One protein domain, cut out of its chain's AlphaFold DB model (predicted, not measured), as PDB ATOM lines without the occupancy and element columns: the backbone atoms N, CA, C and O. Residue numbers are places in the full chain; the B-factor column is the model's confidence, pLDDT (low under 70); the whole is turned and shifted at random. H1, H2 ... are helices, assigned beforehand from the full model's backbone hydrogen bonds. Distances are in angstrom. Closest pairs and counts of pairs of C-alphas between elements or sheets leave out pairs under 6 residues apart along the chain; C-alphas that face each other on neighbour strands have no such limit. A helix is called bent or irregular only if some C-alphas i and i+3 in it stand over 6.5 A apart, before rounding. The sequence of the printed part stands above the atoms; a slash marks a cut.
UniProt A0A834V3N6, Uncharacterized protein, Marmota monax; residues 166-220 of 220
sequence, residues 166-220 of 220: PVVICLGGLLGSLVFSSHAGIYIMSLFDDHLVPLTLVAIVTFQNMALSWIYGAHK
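What this domain is: This is residues 166 to 220 of the 220 residues of an uncharacterized protein of Marmota monax (UniProt A0A834V3N6). A long bent helix, H2, and a shorter helix, H1, make a flat, open hook: arm H2b is the long shaft, arm H2a is the short base, and H1 turns off from the far end of H2a. H1 and H2b do not meet, and the space between them is empty. The printed part has 55 residues with two named helices, H1 then H2 along the chain, and no named strand; the class is all helix. The whole is extended, with a radius of gyration of the C-alphas of 17.9 A, and spans 56 by 30 by 6 A.

Where its parts are: H2, residues 185 to 216, was assigned as one helix by its hydrogen bonds but is bent: C-alphas 194 and 197 are 6.8 A apart. Its arm H2b, residues 197 to 216, measures 28.1 A from first to last C-alpha and ends at C-alpha 216 (112.601, 159.782, 142.668). Its arm H2a, residues 185 to 194, measures 14.3 A and begins at C-alpha 185 (141.709, 191.838, 148.638). H1, residues 166 to 180, measures 20.7 A and begins at C-alpha 166 (117.558, 196.687, 144.288).

How they stand to each other: H2a and H2b stand at a steep tilt of 37 degrees, only just past shallow. H1 and H2a touch only at the corner by their tight link, about perpendicular at 78 degrees. H1 does so with residues 179 to 180 alone; the closest C-alphas, those of Val 179 and Gly 185, are 6.7 A apart. H1 and H2b are apart. In H1, H2a and H2b every O i to N i+4 pair is within hydrogen-bond range.

The domain as a whole: The two C-alphas farthest apart, those of His 183 and Lys 220, are 57.2 A apart. Residues 166 to 176 and 190 to 220 stand free. The printed part has no cut and no long link, and ends at Lys 220, the chain's last residue. The mean pLDDT of the printed part is 87.8; residues 217 to 220 are under 70.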
ATOM      1  N   PRO A 166     116.381 196.248 145.043       87.56
ATOM      2  CA  PRO A 166     117.558 196.687 144.288       87.56
ATOM      3  C   PRO A 166     118.494 197.586 145.109       87.56
ATOM      4  O   PRO A 166     119.707 197.540 144.917       87.56
ATOM      5  N   VAL A 167     117.959 198.366 146.055       89.88
ATOM      6  CA  VAL A 167     118.759 199.233 146.937       89.88
ATOM      7  C   VAL A 167     119.635 198.396 147.864       89.88
ATOM      8  O   VAL A 167     120.828 198.668 147.987       89.88
ATOM      9  N   VAL A 168     119.071 197.348 148.471       88.81
ATOM     10  CA  VAL A 168     119.814 196.434 149.351       88.81
ATOM     11  C   VAL A 168     120.904 195.695 148.575       88.81
ATOM     12  O   VAL A 168     122.037 195.613 149.047       88.81
ATOM     13  N   ILE A 169     120.595 195.210 147.370       90.56
ATOM     14  CA  ILE A 169     121.565 194.505 146.519       90.56
ATOM     15  C   ILE A 169     122.702 195.443 146.094       90.56
ATOM     16  O   ILE A 169     123.868 195.063 146.175       90.56
ATOM     17  N   CYS A 170     122.387 196.680 145.697       91.00
ATOM     18  CA  CYS A 170     123.388 197.678 145.322       91.00
ATOM     19  C   CYS A 170     124.291 198.053 146.508       91.00
ATOM     20  O   CYS A 170     125.515 198.062 146.378       91.00
ATOM     21  N   LEU A 171     123.705 198.290 147.687       93.31
ATOM     22  CA  LEU A 171     124.459 198.617 148.896       93.31
ATOM     23  C   LEU A 171     125.362 197.452 149.331       93.31
ATOM     24  O   LEU A 171     126.533 197.665 149.640       93.31
ATOM     25  N   GLY A 172     124.848 196.219 149.295       92.06
ATOM     26  CA  GLY A 172     125.631 195.014 149.575       92.06
ATOM     27  C   GLY A 172     126.771 194.809 148.575       92.06
ATOM     28  O   GLY A 172     127.905 194.552 148.977       92.06
ATOM     29  N   GLY A 173     126.502 194.997 147.279       91.31
ATOM     30  CA  GLY A 173     127.505 194.909 146.217       91.31
ATOM     31  C   GLY A 173     128.609 195.962 146.337       91.31
ATOM     32  O   GLY A 173     129.783 195.643 146.143       91.31
ATOM     33  N   LEU A 174     128.265 197.197 146.720       93.31
ATOM     34  CA  LEU A 174     129.237 198.265 146.979       93.31
ATOM     35  C   LEU A 174     130.145 197.937 148.165       93.31
ATOM     36  O   LEU A 174     131.363 198.057 148.045       93.31
ATOM     37  N   LEU A 175     129.576 197.489 149.286       94.06
ATOM     38  CA  LEU A 175     130.353 197.105 150.467       94.06
ATOM     39  C   LEU A 175     131.277 195.919 150.169       94.06
ATOM     40  O   LEU A 175     132.457 195.962 150.515       94.06
ATOM     41  N   GLY A 176     130.777 194.896 149.469       90.62
ATOM     42  CA  GLY A 176     131.585 193.749 149.050       90.62
ATOM     43  C   GLY A 176     132.738 194.152 148.128       90.62
ATOM     44  O   GLY A 176     133.884 193.768 148.359       90.62
ATOM     45  N   SER A 177     132.461 195.000 147.134       89.81
ATOM     46  CA  SER A 177     133.486 195.524 146.221       89.81
ATOM     47  C   SER A 177     134.538 196.358 146.956       89.81
ATOM     48  O   SER A 177     135.720 196.294 146.622       89.81
ATOM     49  N   LEU A 178     134.138 197.113 147.982       91.56
ATOM     50  CA  LEU A 178     135.042 197.937 148.784       91.56
ATOM     51  C   LEU A 178     135.996 197.086 149.635       91.56
ATOM     52  O   LEU A 178     137.201 197.348 149.664       91.56
ATOM     53  N   VAL A 179     135.480 196.034 150.278       90.50
ATOM     54  CA  VAL A 179     136.307 195.053 151.003       90.50
ATOM     55  C   VAL A 179     137.302 194.408 150.043       90.50
ATOM     56  O   VAL A 179     138.491 194.310 150.347       90.50
ATOM     57  N   PHE A 180     136.840 194.053 148.846       85.00
ATOM     58  CA  PHE A 180     137.676 193.412 147.848       85.00
ATOM     59  C   PHE A 180     138.734 194.334 147.224       85.00
ATOM     60  O   PHE A 180     139.820 193.892 146.858       85.00
ATOM     61  N   SER A 181     138.462 195.635 147.140       89.62
ATOM     62  CA  SER A 181     139.421 196.623 146.632       89.62
ATOM     63  C   SER A 181     140.519 196.992 147.643       89.62
ATOM     64  O   SER A 181     141.407 197.782 147.317       89.62
ATOM     65  N   SER A 182     140.470 196.463 148.868       91.06
ATOM     66  CA  SER A 182     141.486 196.719 149.894       91.06
ATOM     67  C   SER A 182     142.824 196.042 149.558       91.06
ATOM     68  O   SER A 182     142.878 195.106 148.766       91.06
ATOM     69  N   HIS A 183     143.925 196.458 150.199       85.00
ATOM     70  CA  HIS A 183     145.261 195.877 149.958       85.00
ATOM     71  C   HIS A 183     145.315 194.354 150.214       85.00
ATOM     72  O   HIS A 183     146.058 193.633 149.555       85.00
ATOM     73  N   ALA A 184     144.486 193.854 151.136       86.88
ATOM     74  CA  ALA A 184     144.332 192.427 151.423       86.88
ATOM     75  C   ALA A 184     143.383 191.687 150.454       86.88
ATOM     76  O   ALA A 184     143.233 190.472 150.554       86.88
ATOM     77  N   GLY A 185     142.741 192.387 149.516       85.56
ATOM     78  CA  GLY A 185     141.709 191.838 148.638       85.56
ATOM     79  C   GLY A 185     142.186 190.658 147.800       85.56
ATOM     80  O   GLY A 185     141.536 189.622 147.773       85.56
ATOM     81  N   ILE A 186     143.375 190.753 147.201       83.06
ATOM     82  CA  ILE A 186     143.939 189.673 146.372       83.06
ATOM     83  C   ILE A 186     144.054 188.357 147.159       83.06
ATOM     84  O   ILE A 186     143.749 187.294 146.623       83.06
ATOM     85  N   TYR A 187     144.427 188.427 148.439       86.81
ATOM     86  CA  TYR A 187     144.488 187.253 149.307       86.81
ATOM     87  C   TYR A 187     143.095 186.667 149.569       86.81
ATOM     88  O   TYR A 187     142.900 185.458 149.464       86.81
ATOM     89  N   ILE A 188     142.112 187.530 149.847       88.00
ATOM     90  CA  ILE A 188     140.722 187.123 150.086       88.00
ATOM     91  C   ILE A 188     140.132 186.431 148.848       88.00
ATOM     92  O   ILE A 188     139.445 185.424 148.999       88.00
ATOM     93  N   MET A 189     140.428 186.905 147.630       85.69
ATOM     94  CA  MET A 189     139.933 186.251 146.408       85.69
ATOM     95  C   MET A 189     140.597 184.920 146.134       85.69
ATOM     96  O   MET A 189     139.895 183.999 145.742       85.69
ATOM     97  N   SER A 190     141.914 184.810 146.339       85.69
ATOM     98  CA  SER A 190     142.601 183.525 146.168       85.69
ATOM     99  C   SER A 190     141.981 182.481 147.092       85.69
ATOM    100  O   SER A 190     141.603 181.406 146.655       85.69
ATOM    101  N   LEU A 191     141.754 182.841 148.359       89.25
ATOM    102  CA  LEU A 191     141.123 181.943 149.321       89.25
ATOM    103  C   LEU A 191     139.688 181.565 148.914       89.25
ATOM    104  O   LEU A 191     139.269 180.424 149.109       89.25
ATOM    105  N   PHE A 192     138.938 182.505 148.331       88.81
ATOM    106  CA  PHE A 192     137.589 182.245 147.840       88.81
ATOM    107  C   PHE A 192     137.580 181.268 146.657       88.81
ATOM    108  O   PHE A 192     136.792 180.323 146.656       88.81
ATOM    109  N   ASP A 193     138.467 181.469 145.686       89.06
ATOM    110  CA  ASP A 193     138.563 180.643 144.481       89.06
ATOM    111  C   ASP A 193     139.067 179.225 144.801       89.06
ATOM    112  O   ASP A 193     138.443 178.242 144.406       89.06
ATOM    113  N   ASP A 194     140.113 179.114 145.626       90.81
ATOM    114  CA  ASP A 194     140.745 177.832 145.959       90.81
ATOM    115  C   ASP A 194     139.888 176.957 146.891       90.81
ATOM    116  O   ASP A 194     139.946 175.729 146.823       90.81
ATOM    117  N   HIS A 195     139.102 177.566 147.791       91.69
ATOM    118  CA  HIS A 195     138.394 176.826 148.846       91.69
ATOM    119  C   HIS A 195     136.873 176.993 148.804       91.69
ATOM    120  O   HIS A 195     136.146 176.003 148.894       91.69
ATOM    121  N   LEU A 196     136.357 178.220 148.685       93.19
ATOM    122  CA  LEU A 196     134.918 178.474 148.835       93.19
ATOM    123  C   LEU A 196     134.116 178.064 147.600       93.19
ATOM    124  O   LEU A 196     133.052 177.460 147.749       93.19
ATOM    125  N   VAL A 197     134.619 178.333 146.394       92.25
ATOM    126  CA  VAL A 197     133.974 177.917 145.138       92.25
ATOM    127  C   VAL A 197     133.815 176.390 145.051       92.25
ATOM    128  O   VAL A 197     132.672 175.938 144.907       92.25
ATOM    129  N   PRO A 198     134.877 175.567 145.187       93.69
ATOM    130  CA  PRO A 198     134.738 174.114 145.086       93.69
ATOM    131  C   PRO A 198     133.882 173.530 146.213       93.69
ATOM    132  O   PRO A 198     133.047 172.662 145.952       93.69
ATOM    133  N   LEU A 199     134.014 174.034 147.447       94.25
ATOM    134  CA  LEU A 199     133.186 173.595 148.573       94.25
ATOM    135  C   LEU A 199     131.695 173.856 148.311       94.25
ATOM    136  O   LEU A 199     130.863 172.971 148.517       94.25
ATOM    137  N   THR A 200     131.359 175.052 147.819       92.88
ATOM    138  CA  THR A 200     129.976 175.434 147.502       92.88
ATOM    139  C   THR A 200     129.418 174.584 146.364       92.88
ATOM    140  O   THR A 200     128.282 174.121 146.440       92.88
ATOM    141  N   LEU A 201     130.220 174.319 145.329       94.69
ATOM    142  CA  LEU A 201     129.813 173.490 144.197       94.69
ATOM    143  C   LEU A 201     129.508 172.052 144.633       94.69
ATOM    144  O   LEU A 201     128.454 171.519 144.285       94.69
ATOM    145  N   VAL A 202     130.376 171.443 145.446       94.50
ATOM    146  CA  VAL A 202     130.144 170.097 145.995       94.50
ATOM    147  C   VAL A 202     128.886 170.075 146.867       94.50
ATOM    148  O   VAL A 202     128.050 169.182 146.716       94.50
ATOM    149  N   ALA A 203     128.697 171.070 147.736       94.38
ATOM    150  CA  ALA A 203     127.510 171.165 148.587       94.38
ATOM    151  C   ALA A 203     126.205 171.266 147.772       94.38
ATOM    152  O   ALA A 203     125.252 170.536 148.039       94.38
ATOM    153  N   ILE A 204     126.169 172.111 146.736       94.00
ATOM    154  CA  ILE A 204     124.991 172.254 145.865       94.00
ATOM    155  C   ILE A 204     124.701 170.944 145.124       94.00
ATOM    156  O   ILE A 204     123.565 170.472 145.133       94.00
ATOM    157  N   VAL A 205     125.720 170.332 144.513       95.88
ATOM    158  CA  VAL A 205     125.558 169.096 143.732       95.88
ATOM    159  C   VAL A 205     125.099 167.944 144.625       95.88
ATOM    160  O   VAL A 205     124.191 167.203 144.248       95.88
ATOM    161  N   THR A 206     125.675 167.784 145.817       93.56
ATOM    162  CA  THR A 206     125.244 166.742 146.765       93.56
ATOM    163  C   THR A 206     123.812 166.953 147.242       93.56
ATOM    164  O   THR A 206     123.033 166.004 147.212       93.56
ATOM    165  N   PHE A 207     123.425 168.181 147.598       94.44
ATOM    166  CA  PHE A 207     122.050 168.484 147.998       94.44
ATOM    167  C   PHE A 207     121.056 168.229 146.860       94.44
ATOM    168  O   PHE A 207     120.011 167.618 147.075       94.44
ATOM    169  N   GLN A 208     121.398 168.628 145.633       94.31
ATOM    170  CA  GLN A 208     120.562 168.387 144.462       94.31
ATOM    171  C   GLN A 208     120.400 166.888 144.184       94.31
ATOM    172  O   GLN A 208     119.283 166.429 143.957       94.31
ATOM    173  N   ASN A 209     121.482 166.108 144.257       91.62
ATOM    174  CA  ASN A 209     121.418 164.656 144.084       91.62
ATOM    175  C   ASN A 209     120.664 163.961 145.226       91.62
ATOM    176  O   ASN A 209     119.909 163.033 144.959       91.62
ATOM    177  N   MET A 210     120.799 164.419 146.477       92.06
ATOM    178  CA  MET A 210     120.003 163.905 147.598       92.06
ATOM    179  C   MET A 210     118.515 164.204 147.413       92.06
ATOM    180  O   MET A 210     117.695 163.304 147.566       92.06
ATOM    181  N   ALA A 211     118.159 165.434 147.037       91.25
ATOM    182  CA  ALA A 211     116.775 165.814 146.773       91.25
ATOM    183  C   ALA A 211     116.181 164.999 145.612       91.25
ATOM    184  O   ALA A 211     115.070 164.486 145.729       91.25
ATOM    185  N   LEU A 212     116.935 164.815 144.523       90.44
ATOM    186  CA  LEU A 212     116.526 163.964 143.404       90.44
ATOM    187  C   LEU A 212     116.375 162.505 143.837       90.44
ATOM    188  O   LEU A 212     115.347 161.899 143.560       90.44
ATOM    189  N   SER A 213     117.345 161.948 144.560       88.50
ATOM    190  CA  SER A 213     117.264 160.577 145.065       88.50
ATOM    191  C   SER A 213     116.104 160.384 146.038       88.50
ATOM    192  O   SER A 213     115.546 159.300 146.074       88.50
ATOM    193  N   TRP A 214     115.727 161.395 146.820       87.38
ATOM    194  CA  TRP A 214     114.599 161.313 147.749       87.38
ATOM    195  C   TRP A 214     113.248 161.409 147.034       87.38
ATOM    196  O   TRP A 214     112.318 160.672 147.349       87.38
ATOM    197  N   ILE A 215     113.136 162.304 146.049       83.94
ATOM    198  CA  ILE A 215     111.894 162.526 145.295       83.94
ATOM    199  C   ILE A 215     111.648 161.397 144.281       83.94
ATOM    200  O   ILE A 215     110.505 160.995 144.081       83.94
ATOM    201  N   TYR A 216     112.702 160.868 143.651       76.94
ATOM    202  CA  TYR A 216     112.601 159.782 142.668       76.94
ATOM    203  C   TYR A 216     112.803 158.386 143.280       76.94
ATOM    204  O   TYR A 216     112.260 157.407 142.770       76.94
ATOM    205  N   GLY A 217     113.546 158.268 144.381       65.44
ATOM    206  CA  GLY A 217     113.853 156.998 145.040       65.44
ATOM    207  C   GLY A 217     112.806 156.589 146.069       65.44
ATOM    208  O   GLY A 217     113.120 156.491 147.247       65.44
ATOM    209  N   ALA A 218     111.575 156.349 145.617       61.53
ATOM    210  CA  ALA A 218     110.583 155.532 146.334       61.53
ATOM    211  C   ALA A 218     109.350 155.150 145.488       61.53
ATOM    212  O   ALA A 218     108.405 154.578 146.032       61.53
ATOM    213  N   HIS A 219     109.306 155.436 144.178       54.44
ATOM    214  CA  HIS A 219     108.198 154.959 143.345       54.44
ATOM    215  C   HIS A 219     108.587 154.700 141.882       54.44
ATOM    216  O   HIS A 219     108.215 155.440 140.970       54.44
ATOM    217  N   LYS A 220     109.332 153.608 141.684       48.69
ATOM    218  CA  LYS A 220     109.121 152.582 140.652       48.69
ATOM    219  C   LYS A 220     109.877 151.321 141.046       48.69
ATOM    220  O   LYS A 220     111.049 151.464 141.449       48.69
TER     221      LYS A 220